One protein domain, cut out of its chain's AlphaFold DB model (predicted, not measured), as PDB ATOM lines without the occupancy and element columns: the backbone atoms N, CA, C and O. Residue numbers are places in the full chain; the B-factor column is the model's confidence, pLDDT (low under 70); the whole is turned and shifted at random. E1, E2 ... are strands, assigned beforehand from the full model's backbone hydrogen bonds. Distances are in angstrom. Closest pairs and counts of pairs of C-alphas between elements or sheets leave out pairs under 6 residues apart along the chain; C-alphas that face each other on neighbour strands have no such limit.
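What this domain is: This is residues 85 to 164 of the 164 residues of the protein "Aldehyde oxidase and xanthine dehydrogenase, a/b hammerhead domain protein" of Ancylostoma caninum (UniProt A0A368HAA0). There is little regular structure here: a small antiparallel sheet of three strands, ordered E1, E3, E2, with long loops that make up most of the domain, the longer one, residues 116 to 156, reaching out as far as Gly 137. The printed part has 80 residues, 17 of them in E1, E2 and E3 in chain order, with no named helix; the class is all strand. It is elongated, 42 by 27 by 20 A, and only just compact, close to loose, with a radius of gyration of the C-alphas of 13.9 A.

Where its parts are: Find C-alpha 157 at (0.529, -40.507, 10.793); from there E3, residues 157 to 163, runs 17.2 A. E1, residues 85 to 89, starts at (-9.972, -44.786, 6.171) and spans 13.0 A; E2, residues 111 to 115, spans 11.6 A.

How they stand to each other: Inner strand E3 is antiparallel to E1 at 153 degrees; look at N 86 and O 161, 2.9 A apart. E3 and E2 form a hairpin at 156 degrees, with N 112 and O 162 at 2.8 A. Edge strands E1 and E2 are apart.

The domain as a whole: The farthest C-alphas, Glu 109 and Gly 137, are 42.1 A apart. The printed part has no cut; both links are long, 21 and 41 residues. Confidence is under 70 at residues 133 to 137, 151 to 159 and 164.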
ATOM      1  N   ALA A  85     -10.839 -45.439   5.209       90.06
ATOM      2  CA  ALA A  85      -9.972 -44.786   6.171       90.06
ATOM      3  C   ALA A  85      -9.014 -43.790   5.525       90.06
ATOM      4  O   ALA A  85      -8.468 -44.042   4.450       90.06
ATOM      5  N   ALA A  86      -8.776 -42.676   6.209       89.38
ATOM      6  CA  ALA A  86      -7.839 -41.648   5.780       89.38
ATOM      7  C   ALA A  86      -6.893 -41.263   6.919       89.38
ATOM      8  O   ALA A  86      -7.316 -41.111   8.064       89.38
ATOM      9  N   PHE A  87      -5.613 -41.080   6.591       88.88
ATOM     10  CA  PHE A  87      -4.599 -40.645   7.550       88.88
ATOM     11  C   PHE A  87      -4.496 -39.122   7.600       88.88
ATOM     12  O   PHE A  87      -4.416 -38.462   6.563       88.88
ATOM     13  N   VAL A  88      -4.405 -38.580   8.810       87.88
ATOM     14  CA  VAL A  88      -4.008 -37.192   9.053       87.88
ATOM     15  C   VAL A  88      -2.509 -37.169   9.296       87.88
ATOM     16  O   VAL A  88      -2.004 -37.820  10.210       87.88
ATOM     17  N   LEU A  89      -1.793 -36.440   8.447       87.56
ATOM     18  CA  LEU A  89      -0.334 -36.386   8.446       87.56
ATOM     19  C   LEU A  89       0.138 -35.045   8.998       87.56
ATOM     20  O   LEU A  89      -0.514 -34.018   8.798       87.56
ATOM     21  N   SER A  90       1.301 -35.038   9.647       85.44
ATOM     22  CA  SER A  90       1.864 -33.789  10.155       85.44
ATOM     23  C   SER A  90       2.230 -32.821   9.037       85.44
ATOM     24  O   SER A  90       2.902 -33.172   8.059       85.44
ATOM     25  N   THR A  91       1.839 -31.564   9.227       87.00
ATOM     26  CA  THR A  91       2.231 -30.439   8.376       87.00
ATOM     27  C   THR A  91       3.627 -29.918   8.710       87.00
ATOM     28  O   THR A  91       4.258 -29.323   7.837       87.00
ATOM     29  N   GLN A  92       4.113 -30.176   9.928       86.31
ATOM     30  CA  GLN A  92       5.407 -29.724  10.436       86.31
ATOM     31  C   GLN A  92       6.441 -30.850  10.415       86.31
ATOM     32  O   GLN A  92       6.112 -32.016  10.635       86.31
ATOM     33  N   ALA A  93       7.699 -30.494  10.146       83.69
ATOM     34  CA  ALA A  93       8.796 -31.457  10.091       83.69
ATOM     35  C   ALA A  93       9.196 -31.986  11.465       83.69
ATOM     36  O   ALA A  93       9.442 -33.176  11.585       83.69
ATOM     37  N   HIS A  94       9.234 -31.119  12.474       87.50
ATOM     38  CA  HIS A  94       9.555 -31.483  13.846       87.50
ATOM     39  C   HIS A  94       8.747 -30.595  14.795       87.50
ATOM     40  O   HIS A  94       8.938 -29.378  14.791       87.50
ATOM     41  N   ALA A  95       7.800 -31.159  15.540       86.88
ATOM     42  CA  ALA A  95       6.920 -30.397  16.424       86.88
ATOM     43  C   ALA A  95       6.289 -31.284  17.499       86.88
ATOM     44  O   ALA A  95       5.979 -32.446  17.250       86.88
ATOM     45  N   LYS A  96       6.018 -30.700  18.669       89.94
ATOM     46  CA  LYS A  96       5.198 -31.343  19.699       89.94
ATOM     47  C   LYS A  96       3.716 -31.139  19.410       89.94
ATOM     48  O   LYS A  96       3.304 -30.044  19.027       89.94
ATOM     49  N   ILE A  97       2.930 -32.188  19.610       88.88
ATOM     50  CA  ILE A  97       1.476 -32.157  19.503       88.88
ATOM     51  C   ILE A  97       0.945 -31.653  20.841       88.88
ATOM     52  O   ILE A  97       1.015 -32.348  21.849       88.88
ATOM     53  N   SER A  98       0.457 -30.413  20.864       90.06
ATOM     54  CA  SER A  98      -0.131 -29.832  22.073       90.06
ATOM     55  C   SER A  98      -1.542 -30.350  22.330       90.06
ATOM     56  O   SER A  98      -1.884 -30.658  23.465       90.06
ATOM     57  N   ASP A  99      -2.357 -30.410  21.277       88.75
ATOM     58  CA  ASP A  99      -3.754 -30.825  21.339       88.75
ATOM     59  C   ASP A  99      -4.249 -31.244  19.947       88.75
ATOM     60  O   ASP A  99      -3.688 -30.818  18.930       88.75
ATOM     61  N   ILE A 100      -5.290 -32.080  19.899       89.06
ATOM     62  CA  ILE A 100      -5.944 -32.526  18.663       89.06
ATOM     63  C   ILE A 100      -7.455 -32.319  18.806       89.06
ATOM     64  O   ILE A 100      -8.133 -33.097  19.474       89.06
ATOM     65  N   ASP A 101      -7.991 -31.310  18.116       90.94
ATOM     66  CA  ASP A 101      -9.437 -31.092  18.027       90.94
ATOM     67  C   ASP A 101     -10.045 -31.917  16.883       90.94
ATOM     68  O   ASP A 101      -9.689 -31.771  15.710       90.94
ATOM     69  N   THR A 102     -10.978 -32.797  17.237       90.62
ATOM     70  CA  THR A 102     -11.679 -33.720  16.327       90.62
ATOM     71  C   THR A 102     -13.164 -33.385  16.188       90.62
ATOM     72  O   THR A 102     -13.889 -34.037  15.435       90.62
ATOM     73  N   SER A 103     -13.633 -32.350  16.892       90.56
ATOM     74  CA  SER A 103     -15.054 -32.045  17.064       90.56
ATOM     75  C   SER A 103     -15.768 -31.692  15.762       90.56
ATOM     76  O   SER A 103     -16.946 -32.005  15.610       90.56
ATOM     77  N   LEU A 104     -15.069 -31.052  14.823       89.19
ATOM     78  CA  LEU A 104     -15.609 -30.737  13.500       89.19
ATOM     79  C   LEU A 104     -15.707 -31.993  12.634       89.19
ATOM     80  O   LEU A 104     -16.754 -32.248  12.055       89.19
ATOM     81  N   ALA A 105     -14.657 -32.817  12.613       87.00
ATOM     82  CA  ALA A 105     -14.614 -34.022  11.790       87.00
ATOM     83  C   ALA A 105     -15.657 -35.066  12.219       87.00
ATOM     84  O   ALA A 105     -16.258 -35.708  11.368       87.00
ATOM     85  N   LEU A 106     -15.912 -35.213  13.523       90.12
ATOM     86  CA  LEU A 106     -16.918 -36.148  14.042       90.12
ATOM     87  C   LEU A 106     -18.370 -35.703  13.798       90.12
ATOM     88  O   LEU A 106     -19.280 -36.511  13.961       90.12
ATOM     89  N   LYS A 107     -18.603 -34.432  13.449       92.25
ATOM     90  CA  LYS A 107     -19.940 -33.918  13.107       92.25
ATOM     91  C   LYS A 107     -20.300 -34.124  11.639       92.25
ATOM     92  O   LYS A 107     -21.471 -33.992  11.298       92.25
ATOM     93  N   GLU A 108     -19.313 -34.395  10.792       91.12
ATOM     94  CA  GLU A 108     -19.536 -34.618   9.368       91.12
ATOM     95  C   GLU A 108     -20.308 -35.921   9.136       91.12
ATOM     96  O   GLU A 108     -20.039 -36.957   9.752       91.12
ATOM     97  N   GLU A 109     -21.276 -35.869   8.224       89.25
ATOM     98  CA  GLU A 109     -22.090 -37.029   7.879       89.25
ATOM     99  C   GLU A 109     -21.223 -38.129   7.247       89.25
ATOM    100  O   GLU A 109     -20.371 -37.877   6.393       89.25
ATOM    101  N   GLY A 110     -21.433 -39.371   7.685       87.38
ATOM    102  CA  GLY A 110     -20.696 -40.534   7.195       87.38
ATOM    103  C   GLY A 110     -19.376 -40.809   7.915       87.38
ATOM    104  O   GLY A 110     -18.771 -41.839   7.635       87.38
ATOM    105  N   VAL A 111     -18.924 -39.968   8.854       90.75
ATOM    106  CA  VAL A 111     -17.746 -40.261   9.691       90.75
ATOM    107  C   VAL A 111     -18.132 -41.197  10.837       90.75
ATOM    108  O   VAL A 111     -18.982 -40.881  11.663       90.75
ATOM    109  N   TYR A 112     -17.474 -42.354  10.913       89.50
ATOM    110  CA  TYR A 112     -17.656 -43.319  11.998       89.50
ATOM    111  C   TYR A 112     -16.845 -42.963  13.242       89.50
ATOM    112  O   TYR A 112     -17.290 -43.223  14.359       89.50
ATOM    113  N   GLY A 113     -15.644 -42.408  13.072       90.44
ATOM    114  CA  GLY A 113     -14.804 -42.087  14.217       90.44
ATOM    115  C   GLY A 113     -13.371 -41.691  13.896       90.44
ATOM    116  O   GLY A 113     -12.937 -41.662  12.742       90.44
ATOM    117  N   PHE A 114     -12.657 -41.402  14.979       91.00
ATOM    118  CA  PHE A 114     -11.259 -41.001  15.050       91.00
ATOM    119  C   PHE A 114     -10.459 -42.085  15.773       91.00
ATOM    120  O   PHE A 114     -10.891 -42.548  16.824       91.00
ATOM    121  N   ILE A 115      -9.303 -42.459  15.228       91.38
ATOM    122  CA  ILE A 115      -8.397 -43.462  15.789       91.38
ATOM    123  C   ILE A 115      -7.013 -42.845  15.976       91.38
ATOM    124  O   ILE A 115      -6.430 -42.269  15.051       91.38
ATOM    125  N   SER A 116      -6.479 -43.021  17.176       90.44
ATOM    126  CA  SER A 116      -5.187 -42.529  17.640       90.44
ATOM    127  C   SER A 116      -4.399 -43.613  18.373       90.44
ATOM    128  O   SER A 116      -4.851 -44.745  18.542       90.44
ATOM    129  N   ILE A 117      -3.224 -43.243  18.891       89.38
ATOM    130  CA  ILE A 117      -2.405 -44.110  19.748       89.38
ATOM    131  C   ILE A 117      -3.170 -44.665  20.965       89.38
ATOM    132  O   ILE A 117      -2.842 -45.743  21.456       89.38
ATOM    133  N   LYS A 118      -4.202 -43.955  21.439       89.00
ATOM    134  CA  LYS A 118      -5.013 -44.349  22.604       89.00
ATOM    135  C   LYS A 118      -5.951 -45.521  22.312       89.00
ATOM    136  O   LYS A 118      -6.392 -46.181  23.243       89.00
ATOM    137  N   ASP A 119      -6.226 -45.780  21.037       91.19
ATOM    138  CA  ASP A 119      -7.177 -46.796  20.583       91.19
ATOM    139  C   ASP A 119      -6.496 -48.146  20.293       91.19
ATOM    140  O   ASP A 119      -7.140 -49.109  19.872       91.19
ATOM    141  N   ILE A 120      -5.182 -48.239  20.528       89.81
ATOM    142  CA  ILE A 120      -4.434 -49.491  20.425       89.81
ATOM    143  C   ILE A 120      -4.837 -50.397  21.605       89.81
ATOM    144  O   ILE A 120      -4.711 -49.986  22.761       89.81
ATOM    145  N   PRO A 121      -5.309 -51.633  21.352       90.75
ATOM    146  CA  PRO A 121      -5.800 -52.519  22.404       90.75
ATOM    147  C   PRO A 121      -4.688 -52.952  23.364       90.75
ATOM    148  O   PRO A 121      -3.508 -52.994  23.009       90.75
ATOM    149  N   ALA A 122      -5.073 -53.350  24.580       86.06
ATOM    150  CA  ALA A 122      -4.141 -53.895  25.562       86.06
ATOM    151  C   ALA A 122      -3.411 -55.132  25.002       86.06
ATOM    152  O   ALA A 122      -4.043 -56.083  24.545       86.06
ATOM    153  N   GLY A 123      -2.075 -55.105  25.029       82.00
ATOM    154  CA  GLY A 123      -1.217 -56.128  24.415       82.00
ATOM    155  C   GLY A 123      -0.828 -55.849  22.956       82.00
ATOM    156  O   GLY A 123       0.007 -56.565  22.409       82.00
ATOM    157  N   GLY A 124      -1.386 -54.806  22.334       84.38
ATOM    158  CA  GLY A 124      -0.929 -54.277  21.050       84.38
ATOM    159  C   GLY A 124       0.332 -53.415  21.185       84.38
ATOM    160  O   GLY A 124       0.655 -52.918  22.262       84.38
ATOM    161  N   THR A 125       1.045 -53.221  20.072       85.88
ATOM    162  CA  THR A 125       2.211 -52.327  19.990       85.88
ATOM    163  C   THR A 125       1.972 -51.232  18.959       85.88
ATOM    164  O   THR A 125       1.439 -51.495  17.881       85.88
ATOM    165  N   ASN A 126       2.398 -50.007  19.271       87.94
ATOM    166  CA  ASN A 126       2.438 -48.914  18.300       87.94
ATOM    167  C   ASN A 126       3.620 -49.050  17.327       87.94
ATOM    168  O   ASN A 126       3.617 -48.417  16.280       87.94
ATOM    169  N   ASN A 127       4.610 -49.887  17.647       86.94
ATOM    170  CA  ASN A 127       5.833 -50.054  16.864       86.94
ATOM    171  C   ASN A 127       5.868 -51.480  16.289       86.94
ATOM    172  O   ASN A 127       6.483 -52.373  16.881       86.94
ATOM    173  N   PRO A 128       5.186 -51.742  15.159       81.12
ATOM    174  CA  PRO A 128       5.121 -53.075  14.562       81.12
ATOM    175  C   PRO A 128       6.498 -53.540  14.077       81.12
ATOM    176  O   PRO A 128       6.786 -54.733  14.098       81.12
ATOM    177  N   GLY A 129       7.375 -52.600  13.716       79.56
ATOM    178  CA  GLY A 129       8.755 -52.867  13.320       79.56
ATOM    179  C   GLY A 129       9.646 -53.427  14.436       79.56
ATOM    180  O   GLY A 129      10.722 -53.958  14.169       79.56
ATOM    181  N   SER A 130       9.195 -53.365  15.690       77.38
ATOM    182  CA  SER A 130       9.892 -53.942  16.843       77.38
ATOM    183  C   SER A 130       9.424 -55.368  17.173       77.38
ATOM    184  O   SER A 130       9.898 -55.965  18.140       77.38
ATOM    185  N   LEU A 131       8.478 -55.929  16.406       78.69
ATOM    186  CA  LEU A 131       7.989 -57.290  16.615       78.69
ATOM    187  C   LEU A 131       9.034 -58.336  16.188       78.69
ATOM    188  O   LEU A 131       9.751 -58.130  15.208       78.69
ATOM    189  N   PRO A 132       9.076 -59.507  16.852       71.12
ATOM    190  CA  PRO A 132      10.048 -60.565  16.558       71.12
ATOM    191  C   PRO A 132       9.905 -61.159  15.148       71.12
ATOM    192  O   PRO A 132      10.812 -61.833  14.672       71.12
ATOM    193  N   CYS A 133       8.784 -60.909  14.467       69.06
ATOM    194  CA  CYS A 133       8.562 -61.297  13.077       69.06
ATOM    195  C   CYS A 133       9.056 -60.259  12.054       69.06
ATOM    196  O   CYS A 133       8.810 -60.444  10.861       69.06
ATOM    197  N   ASN A 134       9.698 -59.160  12.470       66.19
ATOM    198  CA  ASN A 134      10.215 -58.191  11.513       66.19
ATOM    199  C   ASN A 134      11.440 -58.760  10.778       66.19
ATOM    200  O   ASN A 134      12.526 -58.898  11.335       66.19
ATOM    201  N   VAL A 135      11.245 -59.072   9.499       65.62
ATOM    202  CA  VAL A 135      12.260 -59.647   8.604       65.62
ATOM    203  C   VAL A 135      13.324 -58.609   8.203       65.62
ATOM    204  O   VAL A 135      14.396 -58.976   7.730       65.62
ATOM    205  N   TRP A 136      13.060 -57.314   8.421       66.94
ATOM    206  CA  TRP A 136      13.867 -56.195   7.916       66.94
ATOM    207  C   TRP A 136      14.723 -55.491   8.986       66.94
ATOM    208  O   TRP A 136      15.333 -54.463   8.698       66.94
ATOM    209  N   GLY A 137      14.817 -56.057  10.195       69.75
ATOM    210  CA  GLY A 137      15.591 -55.502  11.317       69.75
ATOM    211  C   GLY A 137      14.748 -54.668  12.286       69.75
ATOM    212  O   GLY A 137      13.559 -54.484  12.075       69.75
ATOM    213  N   ALA A 138      15.341 -54.196  13.386       74.44
ATOM    214  CA  ALA A 138      14.608 -53.403  14.375       74.44
ATOM    215  C   ALA A 138      14.215 -52.037  13.789       74.44
ATOM    216  O   ALA A 138      15.085 -51.253  13.411       74.44
ATOM    217  N   ASP A 139      12.912 -51.766  13.734       80.56
ATOM    218  CA  ASP A 139      12.339 -50.488  13.311       80.56
ATOM    219  C   ASP A 139      11.490 -49.907  14.454       80.56
ATOM    220  O   ASP A 139      10.637 -50.586  15.041       80.56
ATOM    221  N   ASP A 140      11.786 -48.656  14.799       81.50
ATOM    222  CA  ASP A 140      11.153 -47.883  15.865       81.50
ATOM    223  C   ASP A 140      10.054 -46.946  15.342       81.50
ATOM    224  O   ASP A 140       9.499 -46.160  16.111       81.50
ATOM    225  N   THR A 141       9.704 -47.038  14.053       83.06
ATOM    226  CA  THR A 141       8.666 -46.212  13.435       83.06
ATOM    227  C   THR A 141       7.291 -46.511  14.049       83.06
ATOM    228  O   THR A 141       6.776 -47.627  13.900       83.06
ATOM    229  N   PRO A 142       6.653 -45.523  14.702       85.19
ATOM    230  CA  PRO A 142       5.328 -45.709  15.268       85.19
ATOM    231  C   PRO A 142       4.237 -45.673  14.188       85.19
ATOM    232  O   PRO A 142       4.345 -44.943  13.199       85.19
ATOM    233  N   ILE A 143       3.144 -46.412  14.403       86.44
ATOM    234  CA  ILE A 143       1.939 -46.363  13.560       86.44
ATOM    235  C   ILE A 143       1.263 -45.001  13.702       86.44
ATOM    236  O   ILE A 143       0.940 -44.386  12.689       86.44
ATOM    237  N   PHE A 144       1.066 -44.540  14.942       89.06
ATOM    238  CA  PHE A 144       0.522 -43.225  15.277       89.06
ATOM    239  C   PHE A 144       1.538 -42.402  16.072       89.06
ATOM    240  O   PHE A 144       2.191 -42.923  16.978       89.06
ATOM    241  N   SER A 145       1.654 -41.109  15.773       85.38
ATOM    242  CA  SER A 145       2.457 -40.180  16.571       85.38
ATOM    243  C   SER A 145       1.956 -40.132  18.019       85.38
ATOM    244  O   SER A 145       0.751 -40.083  18.265       85.38
ATOM    245  N   GLY A 146       2.895 -40.153  18.967       84.12
ATOM    246  CA  GLY A 146       2.624 -39.864  20.376       84.12
ATOM    247  C   GLY A 146       2.554 -38.354  20.606       84.12
ATOM    248  O   GLY A 146       1.785 -37.657  19.953       84.12
ATOM    249  N   ASP A 147       3.412 -37.836  21.482       84.00
ATOM    250  CA  ASP A 147       3.428 -36.406  21.836       84.00
ATOM    251  C   ASP A 147       4.268 -35.545  20.878       84.00
ATOM    252  O   ASP A 147       4.218 -34.315  20.918       84.00
ATOM    253  N   GLU A 148       5.071 -36.172  20.020       84.50
ATOM    254  CA  GLU A 148       5.994 -35.486  19.123       84.50
ATOM    255  C   GLU A 148       5.962 -36.086  17.721       84.50
ATOM    256  O   GLU A 148       5.853 -37.298  17.516       84.50
ATOM    257  N   VAL A 149       6.071 -35.192  16.745       83.31
ATOM    258  CA  VAL A 149       6.295 -35.503  15.346       83.31
ATOM    259  C   VAL A 149       7.739 -35.153  15.034       83.31
ATOM    260  O   VAL A 149       8.151 -34.017  15.254       83.31
ATOM    261  N   SER A 150       8.486 -36.094  14.467       76.69
ATOM    262  CA  SER A 150       9.879 -35.910  14.068       76.69
ATOM    263  C   SER A 150      10.120 -35.863  12.556       76.69
ATOM    264  O   SER A 150      11.248 -35.603  12.132       76.69
ATOM    265  N   ARG A 151       9.089 -36.108  11.725       69.06
ATOM    266  CA  ARG A 151       9.192 -36.049  10.253       69.06
ATOM    267  C   ARG A 151       7.979 -35.383   9.597       69.06
ATOM    268  O   ARG A 151       6.837 -35.644   9.965       69.06
ATOM    269  N   SER A 152       8.208 -34.599   8.537       58.59
ATOM    270  CA  SER A 152       7.122 -33.961   7.773       58.59
ATOM    271  C   SER A 152       6.444 -34.937   6.813       58.59
ATOM    272  O   SER A 152       7.147 -35.613   6.060       58.59
ATOM    273  N   ARG A 153       5.105 -34.887   6.750       55.91
ATOM    274  CA  ARG A 153       4.187 -35.340   5.679       55.91
ATOM    275  C   ARG A 153       4.274 -36.767   5.126       55.91
ATOM    276  O   ARG A 153       3.276 -37.208   4.584       55.91
ATOM    277  N   HIS A 154       5.396 -37.475   5.188       49.12
ATOM    278  CA  HIS A 154       5.585 -38.696   4.398       49.12
ATOM    279  C   HIS A 154       5.674 -39.976   5.235       49.12
ATOM    280  O   HIS A 154       5.446 -41.053   4.702       49.12
ATOM    281  N   TRP A 155       5.936 -39.871   6.543       46.94
ATOM    282  CA  TRP A 155       6.180 -41.058   7.377       46.94
ATOM    283  C   TRP A 155       5.545 -41.028   8.766       46.94
ATOM    284  O   TRP A 155       5.641 -42.019   9.478       46.94
ATOM    285  N   GLN A 156       4.888 -39.934   9.163       57.81
ATOM    286  CA  GLN A 156       4.241 -39.862  10.473       57.81
ATOM    287  C   GLN A 156       2.763 -39.537  10.346       57.81
ATOM    288  O   GLN A 156       2.356 -38.446   9.931       57.81
ATOM    289  N   ARG A 157       1.976 -40.560  10.676       65.44
ATOM    290  CA  ARG A 157       0.529 -40.507  10.793       65.44
ATOM    291  C   ARG A 157       0.222 -40.024  12.196       65.44
ATOM    292  O   ARG A 157       0.615 -40.652  13.169       65.44
ATOM    293  N   ILE A 158      -0.474 -38.907  12.294       62.22
ATOM    294  CA  ILE A 158      -0.950 -38.414  13.581       62.22
ATOM    295  C   ILE A 158      -2.175 -39.244  13.983       62.22
ATOM    296  O   ILE A 158      -2.295 -39.672  15.125       62.22
ATOM    297  N   VAL A 159      -3.071 -39.501  13.023       61.72
ATOM    298  CA  VAL A 159      -4.415 -40.047  13.266       61.72
ATOM    299  C   VAL A 159      -4.934 -40.777  12.025       61.72
ATOM    300  O   VAL A 159      -4.499 -40.483  10.908       61.72
ATOM    301  N   MET A 160      -5.909 -41.669  12.200       76.62
ATOM    302  CA  MET A 160      -6.790 -42.185  11.148       76.62
ATOM    303  C   MET A 160      -8.274 -41.855  11.420       76.62
ATOM    304  O   MET A 160      -8.749 -42.049  12.533       76.62
ATOM    305  N   TYR A 161      -9.020 -41.389  10.415       76.50
ATOM    306  CA  TYR A 161     -10.490 -41.303  10.471       76.50
ATOM    307  C   TYR A 161     -11.112 -42.392   9.607       76.50
ATOM    308  O   TYR A 161     -10.566 -42.696   8.545       76.50
ATOM    309  N   ILE A 162     -12.252 -42.937  10.036       75.50
ATOM    310  CA  ILE A 162     -13.027 -43.921   9.267       75.50
ATOM    311  C   ILE A 162     -14.359 -43.290   8.849       75.50
ATOM    312  O   ILE A 162     -15.015 -42.653   9.671       75.50
ATOM    313  N   ARG A 163     -14.765 -43.477   7.592       77.06
ATOM    314  CA  ARG A 163     -16.056 -43.053   7.033       77.06
ATOM    315  C   ARG A 163     -16.738 -44.174   6.243       77.06
ATOM    316  O   ARG A 163     -16.051 -45.117   5.861       77.06
ATOM    317  N   SER A 164     -18.044 -44.081   5.991       69.00
ATOM    318  CA  SER A 164     -18.765 -44.999   5.087       69.00
ATOM    319  C   SER A 164     -18.349 -44.794   3.638       69.00
ATOM    320  O   SER A 164     -18.331 -43.620   3.207       69.00
TER     321      SER A 164